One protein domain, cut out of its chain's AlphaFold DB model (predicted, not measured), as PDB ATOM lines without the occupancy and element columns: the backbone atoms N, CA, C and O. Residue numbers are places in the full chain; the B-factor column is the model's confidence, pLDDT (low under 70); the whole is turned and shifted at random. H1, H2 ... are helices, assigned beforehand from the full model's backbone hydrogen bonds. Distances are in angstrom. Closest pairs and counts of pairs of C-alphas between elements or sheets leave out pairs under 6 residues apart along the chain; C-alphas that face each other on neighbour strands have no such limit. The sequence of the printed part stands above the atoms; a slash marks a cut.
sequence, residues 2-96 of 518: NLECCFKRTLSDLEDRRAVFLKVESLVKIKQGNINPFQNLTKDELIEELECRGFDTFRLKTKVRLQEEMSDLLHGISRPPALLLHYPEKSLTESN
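What this domain is: This is residues 2 to 96 of the 518 residues of an uncharacterized protein of Mytilus coruscus (UniProt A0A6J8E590). H4 and H5 lie side by side at one end of a body that spans 43 by 26 by 17 A without the free arm, short helices H2 and H3 stand separately, and an unnamed tail, residues 74 to 96, reaches the opposite end. Residues 2 to 11, with H1, stick out as a free arm. The 95 printed residues hold five named helices, H1 to H5 in order, and no named strand; the class is all helix, with 42 residues in named elements, under half. It is only just compact, close to loose: radius of gyration of the C-alphas 14.4 A, spans 43 by 39 by 20 A.

Where its parts are: H1 is residues 2 to 8, from C-alpha 2 at (99.716, 125.425, 134.441); H2 is 14 to 21, H3 26 to 31. H4, 43 to 52, measures 14.3 A; H5, 63 to 73, measures 15.3 A, ending at (85.829, 117.554, 124.958).

How they stand to each other: H1 and H2 are apart. H2 and H3 meet only through their link. H4 and H5 touch, closest C-alphas Lys 43 and Lys 63 at 5.4 A, at a shallow tilt of 31 degrees, the same way. In H1 to H5 every O i to N i+4 pair is within hydrogen-bond range.

The domain as a whole: The farthest C-alphas, Lys 61 and Asn 96, are 43.5 A apart. The printed part has no cut; link H3 to H4 is long. pLDDT is under 70 at residues 2 to 12 and 24 to 28.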
ATOM      1  N   ASN A   2      99.902 126.799 133.899       48.03
ATOM      2  CA  ASN A   2      99.716 125.425 134.441       48.03
ATOM      3  C   ASN A   2      99.377 125.217 135.937       48.03
ATOM      4  O   ASN A   2      98.563 124.348 136.220       48.03
ATOM      5  N   LEU A   3      99.929 125.963 136.908       42.28
ATOM      6  CA  LEU A   3      99.551 125.750 138.328       42.28
ATOM      7  C   LEU A   3      98.105 126.179 138.603       42.28
ATOM      8  O   LEU A   3      97.411 125.572 139.405       42.28
ATOM      9  N   GLU A   4      97.641 127.200 137.893       44.09
ATOM     10  CA  GLU A   4      96.281 127.708 138.008       44.09
ATOM     11  C   GLU A   4      95.251 126.674 137.528       44.09
ATOM     12  O   GLU A   4      94.254 126.459 138.207       44.09
ATOM     13  N   CYS A   5      95.543 125.942 136.445       48.38
ATOM     14  CA  CYS A   5      94.740 124.793 136.019       48.38
ATOM     15  C   CYS A   5      94.738 123.656 137.053       48.38
ATOM     16  O   CYS A   5      93.704 123.020 137.235       48.38
ATOM     17  N   CYS A   6      95.855 123.416 137.750       46.03
ATOM     18  CA  CYS A   6      95.904 122.435 138.835       46.03
ATOM     19  C   CYS A   6      95.066 122.874 140.047       46.03
ATOM     20  O   CYS A   6      94.452 122.044 140.682       46.03
ATOM     21  N   PHE A   7      94.996 124.151 140.408       50.94
ATOM     22  CA  PHE A   7      94.259 124.551 141.620       50.94
ATOM     23  C   PHE A   7      92.802 124.971 141.374       50.94
ATOM     24  O   PHE A   7      92.056 125.124 142.336       50.94
ATOM     25  N   LYS A   8      92.381 125.167 140.115       51.56
ATOM     26  CA  LYS A   8      91.027 125.647 139.771       51.56
ATOM     27  C   LYS A   8      90.099 124.597 139.157       51.56
ATOM     28  O   LYS A   8      88.944 124.915 138.890       51.56
ATOM     29  N   ARG A   9      90.568 123.375 138.882       57.59
ATOM     30  CA  ARG A   9      89.735 122.360 138.226       57.59
ATOM     31  C   ARG A   9      88.831 121.669 139.245       57.59
ATOM     32  O   ARG A   9      89.316 121.009 140.157       57.59
ATOM     33  N   THR A  10      87.520 121.814 139.083       56.69
ATOM     34  CA  THR A  10      86.520 121.043 139.828       56.69
ATOM     35  C   THR A  10      86.522 119.588 139.362       56.69
ATOM     36  O   THR A  10      86.642 119.300 138.168       56.69
ATOM     37  N   LEU A  11      86.411 118.666 140.317       60.00
ATOM     38  CA  LEU A  11      86.291 117.237 140.042       60.00
ATOM     39  C   LEU A  11      84.941 116.971 139.374       60.00
ATOM     40  O   LEU A  11      83.906 117.354 139.909       60.00
ATOM     41  N   SER A  12      84.962 116.325 138.209       66.06
ATOM     42  CA  SER A  12      83.749 115.799 137.579       66.06
ATOM     43  C   SER A  12      83.321 114.539 138.318       66.06
ATOM     44  O   SER A  12      84.141 113.629 138.501       66.06
ATOM     45  N   ASP A  13      82.057 114.474 138.727       73.88
ATOM     46  CA  ASP A  13      81.532 113.287 139.390       73.88
ATOM     47  C   ASP A  13      81.332 112.123 138.393       73.88
ATOM     48  O   ASP A  13      81.610 112.220 137.190       73.88
ATOM     49  N   LEU A  14      80.926 110.953 138.889       79.00
ATOM     50  CA  LEU A  14      80.708 109.791 138.023       79.00
ATOM     51  C   LEU A  14      79.559 109.980 137.029       79.00
ATOM     52  O   LEU A  14      79.607 109.382 135.952       79.00
ATOM     53  N   GLU A  15      78.552 110.774 137.382       82.00
ATOM     54  CA  GLU A  15      77.376 111.019 136.555       82.00
ATOM     55  C   GLU A  15      77.734 111.992 135.431       82.00
ATOM     56  O   GLU A  15      77.430 111.716 134.277       82.00
ATOM     57  N   ASP A  16      78.506 113.037 135.724       81.19
ATOM     58  CA  ASP A  16      79.109 113.951 134.758       81.19
ATOM     59  C   ASP A  16      79.982 113.186 133.764       81.19
ATOM     60  O   ASP A  16      79.861 113.347 132.547       81.19
ATOM     61  N   ARG A  17      80.854 112.299 134.264       80.81
ATOM     62  CA  ARG A  17      81.717 111.472 133.409       80.81
ATOM     63  C   ARG A  17      80.902 110.543 132.516       80.81
ATOM     64  O   ARG A  17      81.248 110.370 131.347       80.81
ATOM     65  N   ARG A  18      79.828 109.954 133.049       82.75
ATOM     66  CA  ARG A  18      78.882 109.128 132.292       82.75
ATOM     67  C   ARG A  18      78.171 109.966 131.229       82.75
ATOM     68  O   ARG A  18      78.189 109.594 130.062       82.75
ATOM     69  N   ALA A  19      77.620 111.117 131.593       83.25
ATOM     70  CA  ALA A  19      76.895 112.005 130.693       83.25
ATOM     71  C   ALA A  19      77.782 112.525 129.552       83.25
ATOM     72  O   ALA A  19      77.358 112.526 128.399       83.25
ATOM     73  N   VAL A  20      79.030 112.913 129.840       82.00
ATOM     74  CA  VAL A  20      80.015 113.311 128.817       82.00
ATOM     75  C   VAL A  20      80.314 112.152 127.869       82.00
ATOM     76  O   VAL A  20      80.390 112.351 126.656       82.00
ATOM     77  N   PHE A  21      80.458 110.940 128.401       81.62
ATOM     78  CA  PHE A  21      80.718 109.752 127.601       81.62
ATOM     79  C   PHE A  21      79.547 109.425 126.655       81.62
ATOM     80  O   PHE A  21      79.773 109.199 125.471       81.62
ATOM     81  N   LEU A  22      78.304 109.493 127.148       79.06
ATOM     82  CA  LEU A  22      77.077 109.074 126.452       79.06
ATOM     83  C   LEU A  22      76.585 109.999 125.326       79.06
ATOM     84  O   LEU A  22      75.573 109.685 124.701       79.06
ATOM     85  N   LYS A  23      77.262 111.116 125.039       71.75
ATOM     86  CA  LYS A  23      76.840 112.130 124.049       71.75
ATOM     87  C   LYS A  23      76.907 111.695 122.558       71.75
ATOM     88  O   LYS A  23      77.016 112.561 121.705       71.75
ATOM     89  N   VAL A  24      76.682 110.403 122.261       66.81
ATOM     90  CA  VAL A  24      76.380 109.748 120.953       66.81
ATOM     91  C   VAL A  24      77.548 108.949 120.308       66.81
ATOM     92  O   VAL A  24      78.675 109.013 120.778       66.81
ATOM     93  N   GLU A  25      77.190 108.043 119.375       63.06
ATOM     94  CA  GLU A  25      77.906 106.976 118.616       63.06
ATOM     95  C   GLU A  25      78.667 105.881 119.388       63.06
ATOM     96  O   GLU A  25      78.546 104.681 119.104       63.06
ATOM     97  N   SER A  26      79.388 106.257 120.432       64.56
ATOM     98  CA  SER A  26      80.211 105.364 121.265       64.56
ATOM     99  C   SER A  26      79.454 104.201 121.937       64.56
ATOM    100  O   SER A  26      80.034 103.139 122.190       64.56
ATOM    101  N   LEU A  27      78.143 104.340 122.161       64.62
ATOM    102  CA  LEU A  27      77.277 103.306 122.747       64.62
ATOM    103  C   LEU A  27      77.100 102.068 121.865       64.62
ATOM    104  O   LEU A  27      77.056 100.943 122.372       64.62
ATOM    105  N   VAL A  28      77.007 102.263 120.548       68.12
ATOM    106  CA  VAL A  28      76.849 101.159 119.592       68.12
ATOM    107  C   VAL A  28      78.108 100.295 119.601       68.12
ATOM    108  O   VAL A  28      78.022  99.070 119.694       68.12
ATOM    109  N   LYS A  29      79.283 100.937 119.623       70.19
ATOM    110  CA  LYS A  29      80.590 100.268 119.674       70.19
ATOM    111  C   LYS A  29      80.793  99.485 120.982       70.19
ATOM    112  O   LYS A  29      81.345  98.387 120.951       70.19
ATOM    113  N   ILE A  30      80.281  99.967 122.118       72.62
ATOM    114  CA  ILE A  30      80.329  99.219 123.394       72.62
ATOM    115  C   ILE A  30      79.414  98.000 123.387       72.62
ATOM    116  O   ILE A  30      79.825  96.935 123.842       72.62
ATOM    117  N   LYS A  31      78.196  98.121 122.840       70.25
ATOM    118  CA  LYS A  31      77.278  96.978 122.691       70.25
ATOM    119  C   LYS A  31      77.867  95.879 121.799       70.25
ATOM    120  O   LYS A  31      77.567  94.709 122.000       70.25
ATOM    121  N   GLN A  32      78.754  96.247 120.875       72.94
ATOM    122  CA  GLN A  32      79.541  95.326 120.045       72.94
ATOM    123  C   GLN A  32      80.789  94.758 120.753       72.94
ATOM    124  O   GLN A  32      81.539  93.990 120.155       72.94
ATOM    125  N   GLY A  33      81.024  95.107 122.023       71.88
ATOM    126  CA  GLY A  33      82.130  94.601 122.838       71.88
ATOM    127  C   GLY A  33      83.392  95.469 122.836       71.88
ATOM    128  O   GLY A  33      84.388  95.079 123.449       71.88
ATOM    129  N   ASN A  34      83.388  96.644 122.194       76.38
ATOM    130  CA  ASN A  34      84.530  97.558 122.245       76.38
ATOM    131  C   ASN A  34      84.515  98.395 123.535       76.38
ATOM    132  O   ASN A  34      83.725  99.322 123.692       76.38
ATOM    133  N   ILE A  35      85.435  98.086 124.450       74.44
ATOM    134  CA  ILE A  35      85.570  98.749 125.758       74.44
ATOM    135  C   ILE A  35      86.130 100.179 125.629       74.44
ATOM    136  O   ILE A  35      85.919 101.003 126.518       74.44
ATOM    137  N   ASN A  36      86.849 100.483 124.543       79.06
ATOM    138  CA  ASN A  36      87.470 101.786 124.306       79.06
ATOM    139  C   ASN A  36      87.055 102.326 122.927       79.06
ATOM    140  O   ASN A  36      87.835 102.256 121.971       79.06
ATOM    141  N   PRO A  37      85.817 102.839 122.798       78.38
ATOM    142  CA  PRO A  37      85.244 103.195 121.502       78.38
ATOM    143  C   PRO A  37      85.966 104.357 120.814       78.38
ATOM    144  O   PRO A  37      85.880 104.474 119.597       78.38
ATOM    145  N   PHE A  38      86.709 105.176 121.563       81.88
ATOM    146  CA  PHE A  38      87.433 106.338 121.034       81.88
ATOM    147  C   PHE A  38      88.875 106.028 120.618       81.88
ATOM    148  O   PHE A  38      89.598 106.903 120.134       81.88
ATOM    149  N   GLN A  39      89.333 104.790 120.811       79.88
ATOM    150  CA  GLN A  39      90.681 104.397 120.429       79.88
ATOM    151  C   GLN A  39      90.750 104.082 118.934       79.88
ATOM    152  O   GLN A  39      89.950 103.319 118.406       79.88
ATOM    153  N   ASN A  40      91.770 104.626 118.266       79.56
ATOM    154  CA  ASN A  40      92.079 104.373 116.854       79.56
ATOM    155  C   ASN A  40      90.996 104.789 115.844       79.56
ATOM    156  O   ASN A  40      91.012 104.285 114.723       79.56
ATOM    157  N   LEU A  41      90.135 105.751 116.190       83.88
ATOM    158  CA  LEU A  41      89.170 106.314 115.244       83.88
ATOM    159  C   LEU A  41      89.862 106.819 113.965       83.88
ATOM    160  O   LEU A  41      90.964 107.399 113.989       83.88
ATOM    161  N   THR A  42      89.223 106.563 112.831       86.25
ATOM    162  CA  THR A  42      89.576 107.138 111.533       86.25
ATOM    163  C   THR A  42      89.256 108.634 111.512       86.25
ATOM    164  O   THR A  42      88.679 109.183 112.448       86.25
ATOM    165  N   LYS A  43      89.718 109.344 110.477       86.56
ATOM    166  CA  LYS A  43      89.465 110.787 110.371       86.56
ATOM    167  C   LYS A  43      87.966 111.077 110.241       86.56
ATOM    168  O   LYS A  43      87.502 112.027 110.856       86.56
ATOM    169  N   ASP A  44      87.252 110.253 109.484       85.25
ATOM    170  CA  ASP A  44      85.829 110.445 109.211       85.25
ATOM    171  C   ASP A  44      84.992 110.135 110.459       85.25
ATOM    172  O   ASP A  44      84.181 110.960 110.857       85.25
ATOM    173  N   GLU A  45      85.308 109.052 111.181       85.38
ATOM    174  CA  GLU A  45      84.668 108.749 112.474       85.38
ATOM    175  C   GLU A  45      84.928 109.829 113.541       85.38
ATOM    176  O   GLU A  45      84.104 110.054 114.419       85.38
ATOM    177  N   LEU A  46      86.087 110.500 113.506       86.44
ATOM    178  CA  LEU A  46      86.351 111.628 114.408       86.44
ATOM    179  C   LEU A  46      85.497 112.847 114.063       86.44
ATOM    180  O   LEU A  46      85.111 113.576 114.969       86.44
ATOM    181  N   ILE A  47      85.257 113.089 112.775       86.94
ATOM    182  CA  ILE A  47      84.405 114.188 112.317       86.94
ATOM    183  C   ILE A  47      82.963 113.918 112.741       86.94
ATOM    184  O   ILE A  47      82.362 114.776 113.378       86.94
ATOM    185  N   GLU A  48      82.458 112.713 112.476       86.00
ATOM    186  CA  GLU A  48      81.096 112.301 112.819       86.00
ATOM    187  C   GLU A  48      80.825 112.417 114.325       86.00
ATOM    188  O   GLU A  48      79.860 113.060 114.739       86.00
ATOM    189  N   GLU A  49      81.731 111.909 115.163       85.56
ATOM    190  CA  GLU A  49      81.588 111.972 116.619       85.56
ATOM    191  C   GLU A  49      81.687 113.421 117.152       85.56
ATOM    192  O   GLU A  49      80.968 113.787 118.084       85.56
ATOM    193  N   LEU A  50      82.542 114.274 116.569       86.62
ATOM    194  CA  LEU A  50      82.641 115.694 116.946       86.62
ATOM    195  C   LEU A  50      81.391 116.485 116.540       86.62
ATOM    196  O   LEU A  50      80.874 117.263 117.345       86.62
ATOM    197  N   GLU A  51      80.880 116.264 115.332       86.44
ATOM    198  CA  GLU A  51      79.659 116.903 114.834       86.44
ATOM    199  C   GLU A  51      78.431 116.462 115.634       86.44
ATOM    200  O   GLU A  51      77.629 117.305 116.040       86.44
ATOM    201  N   CYS A  52      78.330 115.170 115.974       81.44
ATOM    202  CA  CYS A  52      77.289 114.643 116.863       81.44
ATOM    203  C   CYS A  52      77.303 115.311 118.246       81.44
ATOM    204  O   CYS A  52      76.256 115.502 118.865       81.44
ATOM    205  N   ARG A  53      78.486 115.707 118.725       83.81
ATOM    206  CA  ARG A  53      78.675 116.438 119.986       83.81
ATOM    207  C   ARG A  53      78.478 117.953 119.847       83.81
ATOM    208  O   ARG A  53      78.637 118.667 120.837       83.81
ATOM    209  N   GLY A  54      78.105 118.438 118.660       81.56
ATOM    210  CA  GLY A  54      77.839 119.848 118.371       81.56
ATOM    211  C   GLY A  54      79.093 120.689 118.124       81.56
ATOM    212  O   GLY A  54      79.051 121.903 118.321       81.56
ATOM    213  N   PHE A  55      80.210 120.067 117.737       83.56
ATOM    214  CA  PHE A  55      81.469 120.753 117.455       83.56
ATOM    215  C   PHE A  55      81.656 120.990 115.948       83.56
ATOM    216  O   PHE A  55      81.459 120.084 115.142       83.56
ATOM    217  N   ASP A  56      82.073 122.199 115.558       82.88
ATOM    218  CA  ASP A  56      82.330 122.545 114.154       82.88
ATOM    219  C   ASP A  56      83.697 122.012 113.687       82.88
ATOM    220  O   ASP A  56      84.761 122.485 114.099       82.88
ATOM    221  N   THR A  57      83.669 121.029 112.790       85.06
ATOM    222  CA  THR A  57      84.862 120.381 112.230       85.06
ATOM    223  C   THR A  57      85.382 121.074 110.968       85.06
ATOM    224  O   THR A  57      86.483 120.757 110.511       85.06
ATOM    225  N   PHE A  58      84.670 122.070 110.419       78.88
ATOM    226  CA  PHE A  58      84.975 122.687 109.119       78.88
ATOM    227  C   PHE A  58      86.392 123.279 109.057       78.88
ATOM    228  O   PHE A  58      87.060 123.287 108.017       78.88
ATOM    229  N   ARG A  59      86.892 123.759 110.203       76.50
ATOM    230  CA  ARG A  59      88.241 124.334 110.350       76.50
ATOM    231  C   ARG A  59      89.321 123.293 110.677       76.50
ATOM    232  O   ARG A  59      90.512 123.598 110.579       76.50
ATOM    233  N   LEU A  60      88.942 122.066 111.031       78.19
ATOM    234  CA  LEU A  60      89.829 120.998 111.493       78.19
ATOM    235  C   LEU A  60      90.149 120.014 110.362       78.19
ATOM    236  O   LEU A  60      89.554 118.951 110.210       78.19
ATOM    237  N   LYS A  61      91.151 120.351 109.545       75.38
ATOM    238  CA  LYS A  61      91.499 119.540 108.362       75.38
ATOM    239  C   LYS A  61      92.357 118.307 108.663       75.38
ATOM    240  O   LYS A  61      92.442 117.406 107.823       75.38
ATOM    241  N   THR A  62      93.016 118.254 109.819       85.00
ATOM    242  CA  THR A  62      93.980 117.197 110.161       85.00
ATOM    243  C   THR A  62      93.446 116.278 111.252       85.00
ATOM    244  O   THR A  62      92.840 116.727 112.221       85.00
ATOM    245  N   LYS A  63      93.743 114.977 111.126       85.38
ATOM    246  CA  LYS A  63      93.400 113.964 112.136       85.38
ATOM    247  C   LYS A  63      93.933 114.328 113.527       85.38
ATOM    248  O   LYS A  63      93.236 114.125 114.509       85.38
ATOM    249  N   VAL A  64      95.140 114.891 113.595       85.56
ATOM    250  CA  VAL A  64      95.779 115.293 114.858       85.56
ATOM    251  C   VAL A  64      94.946 116.343 115.592       85.56
ATOM    252  O   VAL A  64      94.642 116.151 116.761       85.56
ATOM    253  N   ARG A  65      94.498 117.400 114.900       85.31
ATOM    254  CA  ARG A  65      93.677 118.441 115.534       85.31
ATOM    255  C   ARG A  65      92.291 117.938 115.928       85.31
ATOM    256  O   ARG A  65      91.811 118.279 116.996       85.31
ATOM    257  N   LEU A  66      91.680 117.083 115.105       86.19
ATOM    258  CA  LEU A  66      90.417 116.422 115.454       86.19
ATOM    259  C   LEU A  66      90.564 115.570 116.731       86.19
ATOM    260  O   LEU A  66      89.691 115.579 117.591       86.19
ATOM    261  N   GLN A  67      91.689 114.863 116.889       86.06
ATOM    262  CA  GLN A  67      91.979 114.091 118.102       86.06
ATOM    263  C   GLN A  67      92.238 114.969 119.332       86.06
ATOM    264  O   GLN A  67      91.839 114.584 120.430       86.06
ATOM    265  N   GLU A  68      92.905 116.113 119.172       84.38
ATOM    266  CA  GLU A  68      93.134 117.073 120.260       84.38
ATOM    267  C   GLU A  68      91.806 117.625 120.790       84.38
ATOM    268  O   GLU A  68      91.543 117.507 121.985       84.38
ATOM    269  N   GLU A  69      90.932 118.097 119.899       86.12
ATOM    270  CA  GLU A  69      89.609 118.628 120.261       86.12
ATOM    271  C   GLU A  69      88.714 117.556 120.893       86.12
ATOM    272  O   GLU A  69      88.084 117.786 121.924       86.12
ATOM    273  N   MET A  70      88.727 116.333 120.351       84.81
ATOM    274  CA  MET A  70      88.026 115.197 120.959       84.81
ATOM    275  C   MET A  70      88.555 114.894 122.368       84.81
ATOM    276  O   MET A  70      87.787 114.658 123.301       84.81
ATOM    277  N   SER A  71      89.879 114.899 122.544       82.69
ATOM    278  CA  SER A  71      90.519 114.654 123.839       82.69
ATOM    279  C   SER A  71      90.188 115.737 124.866       82.69
ATOM    280  O   SER A  71      90.089 115.438 126.063       82.69
ATOM    281  N   ASP A  72      90.033 116.978 124.412       82.12
ATOM    282  CA  ASP A  72      89.651 118.109 125.244       82.12
ATOM    283  C   ASP A  72      88.170 118.040 125.622       82.12
ATOM    284  O   ASP A  72      87.873 118.096 126.813       82.12
ATOM    285  N   LEU A  73      87.259 117.764 124.681       82.88
ATOM    286  CA  LEU A  73      85.829 117.554 124.958       82.88
ATOM    287  C   LEU A  73      85.566 116.397 125.927       82.88
ATOM    288  O   LEU A  73      84.739 116.506 126.832       82.88
ATOM    289  N   LEU A  74      86.262 115.275 125.740       79.56
ATOM    290  CA  LEU A  74      86.108 114.096 126.591       79.56
ATOM    291  C   LEU A  74      86.828 114.240 127.936       79.56
ATOM    292  O   LEU A  74      86.707 113.355 128.778       79.56
ATOM    293  N   HIS A  75      87.624 115.292 128.148       77.25
ATOM    294  CA  HIS A  75      88.482 115.443 129.327       77.25
ATOM    295  C   HIS A  75      89.350 114.199 129.624       77.25
ATOM    296  O   HIS A  75      89.660 113.898 130.776       77.25
ATOM    297  N   GLY A  76      89.759 113.461 128.584       74.50
ATOM    298  CA  GLY A  76      90.518 112.211 128.712       74.50
ATOM    299  C   GLY A  76      89.698 110.966 129.085       74.50
ATOM    300  O   GLY A  76      90.284 109.911 129.335       74.50
ATOM    301  N   ILE A  77      88.366 111.046 129.112       78.81
ATOM    302  CA  ILE A  77      87.488 109.888 129.305       78.81
ATOM    303  C   ILE A  77      87.524 109.024 128.039       78.81
ATOM    304  O   ILE A  77      87.108 109.447 126.968       78.81
ATOM    305  N   SER A  78      88.011 107.792 128.171       77.94
ATOM    306  CA  SER A  78      88.116 106.833 127.062       77.94
ATOM    307  C   SER A  78      87.123 105.670 127.149       77.94
ATOM    308  O   SER A  78      86.915 104.947 126.181       77.94
ATOM    309  N   ARG A  79      86.505 105.474 128.315       79.25
ATOM    310  CA  ARG A  79      85.649 104.327 128.638       79.25
ATOM    311  C   ARG A  79      84.573 104.736 129.646       79.25
ATOM    312  O   ARG A  79      84.831 105.660 130.428       79.25
ATOM    313  N   PRO A  80      83.417 104.050 129.681       78.69
ATOM    314  CA  PRO A  80      82.416 104.304 130.705       78.69
ATOM    315  C   PRO A  80      82.971 103.916 132.088       78.69
ATOM    316  O   PRO A  80      83.940 103.146 132.176       78.69
ATOM    317  N   PRO A  81      82.379 104.420 133.186       79.44
ATOM    318  CA  PRO A  81      82.701 103.945 134.525       79.44
ATOM    319  C   PRO A  81      82.647 102.415 134.600       79.44
ATOM    320  O   PRO A  81      81.713 101.805 134.084       79.44
ATOM    321  N   ALA A  82      83.633 101.786 135.245       80.25
ATOM    322  CA  ALA A  82      83.783 100.326 135.227       80.25
ATOM    323  C   ALA A  82      82.533  99.585 135.738       80.25
ATOM    324  O   ALA A  82      82.151  98.562 135.178       80.25
ATOM    325  N   LEU A  83      81.861 100.140 136.753       80.69
ATOM    326  CA  LEU A  83      80.616  99.597 137.311       80.69
ATOM    327  C   LEU A  83      79.422  99.690 136.347       80.69
ATOM    328  O   LEU A  83      78.459  98.944 136.488       80.69
ATOM    329  N   LEU A  84      79.499 100.578 135.357       81.00
ATOM    330  CA  LEU A  84      78.471 100.799 134.345       81.00
ATOM    331  C   LEU A  84      78.845 100.190 132.988       81.00
ATOM    332  O   LEU A  84      78.134 100.408 132.016       81.00
ATOM    333  N   LEU A  85      79.928  99.410 132.887       78.62
ATOM    334  CA  LEU A  85      80.415  98.892 131.602       78.62
ATOM    335  C   LEU A  85      79.346  98.101 130.828       78.62
ATOM    336  O   LEU A  85      79.254  98.215 129.610       78.62
ATOM    337  N   HIS A  86      78.529  97.317 131.534       77.75
ATOM    338  CA  HIS A  86      77.466  96.507 130.930       77.75
ATOM    339  C   HIS A  86      76.173  97.285 130.667       77.75
ATOM    340  O   HIS A  86      75.374  96.879 129.828       77.75
ATOM    341  N   TYR A  87      75.969  98.396 131.376       81.44
ATOM    342  CA  TYR A  87      74.759  99.210 131.297       81.44
ATOM    343  C   TYR A  87      75.121 100.703 131.365       81.44
ATOM    344  O   TYR A  87      74.732 101.378 132.318       81.44
ATOM    345  N   PRO A  88      75.869 101.234 130.378       80.25
ATOM    346  CA  PRO A  88      76.375 102.609 130.428       80.25
ATOM    347  C   PRO A  88      75.235 103.639 130.420       80.25
ATOM    348  O   PRO A  88      75.357 104.715 130.997       80.25
ATOM    349  N   GLU A  89      74.102 103.253 129.828       83.06
ATOM    350  CA  GLU A  89      72.853 104.014 129.721       83.06
ATOM    351  C   GLU A  89      72.186 104.282 131.078       83.06
ATOM    352  O   GLU A  89      71.453 105.262 131.213       83.06
ATOM    353  N   LYS A  90      72.413 103.410 132.073       85.25
ATOM    354  CA  LYS A  90      71.761 103.518 133.382       85.25
ATOM    355  C   LYS A  90      72.384 104.636 134.193       85.25
ATOM    356  O   LYS A  90      73.610 104.731 134.276       85.25
ATOM    357  N   SER A  91      71.546 105.454 134.819       85.56
ATOM    358  CA  SER A  91      72.028 106.463 135.764       85.56
ATOM    359  C   SER A  91      72.650 105.813 137.003       85.56
ATOM    360  O   SER A  91      72.429 104.630 137.299       85.56
ATOM    361  N   LEU A  92      73.428 106.582 137.768       85.31
ATOM    362  CA  LEU A  92      73.955 106.088 139.041       85.31
ATOM    363  C   LEU A  92      72.843 105.752 140.047       85.31
ATOM    364  O   LEU A  92      73.006 104.820 140.836       85.31
ATOM    365  N   THR A  93      71.716 106.470 140.018       86.19
ATOM    366  CA  THR A  93      70.559 106.198 140.888       86.19
ATOM    367  C   THR A  93      69.858 104.899 140.505       86.19
ATOM    368  O   THR A  93      69.571 104.086 141.379       86.19
ATOM    369  N   GLU A  94      69.666 104.641 139.209       87.12
ATOM    370  CA  GLU A  94      69.095 103.385 138.698       87.12
ATOM    371  C   GLU A  94      69.979 102.175 139.003       87.12
ATOM    372  O   GLU A  94      69.489 101.071 139.235       87.12
ATOM    373  N   SER A  95      71.294 102.387 139.013       82.81
ATOM    374  CA  SER A  95      72.287 101.368 139.347       82.81
ATOM    375  C   SER A  95      72.552 101.259 140.859       82.81
ATOM    376  O   SER A  95      73.393 100.458 141.259       82.81
ATOM    377  N   ASN A  96      71.850 102.031 141.703       84.56
ATOM    378  CA  ASN A  96      72.011 102.088 143.164       84.56
ATOM    379  C   ASN A  96      73.463 102.342 143.630       84.56
ATOM    380  O   ASN A  96      73.917 101.821 144.649       84.56
TER     381      ASN A  96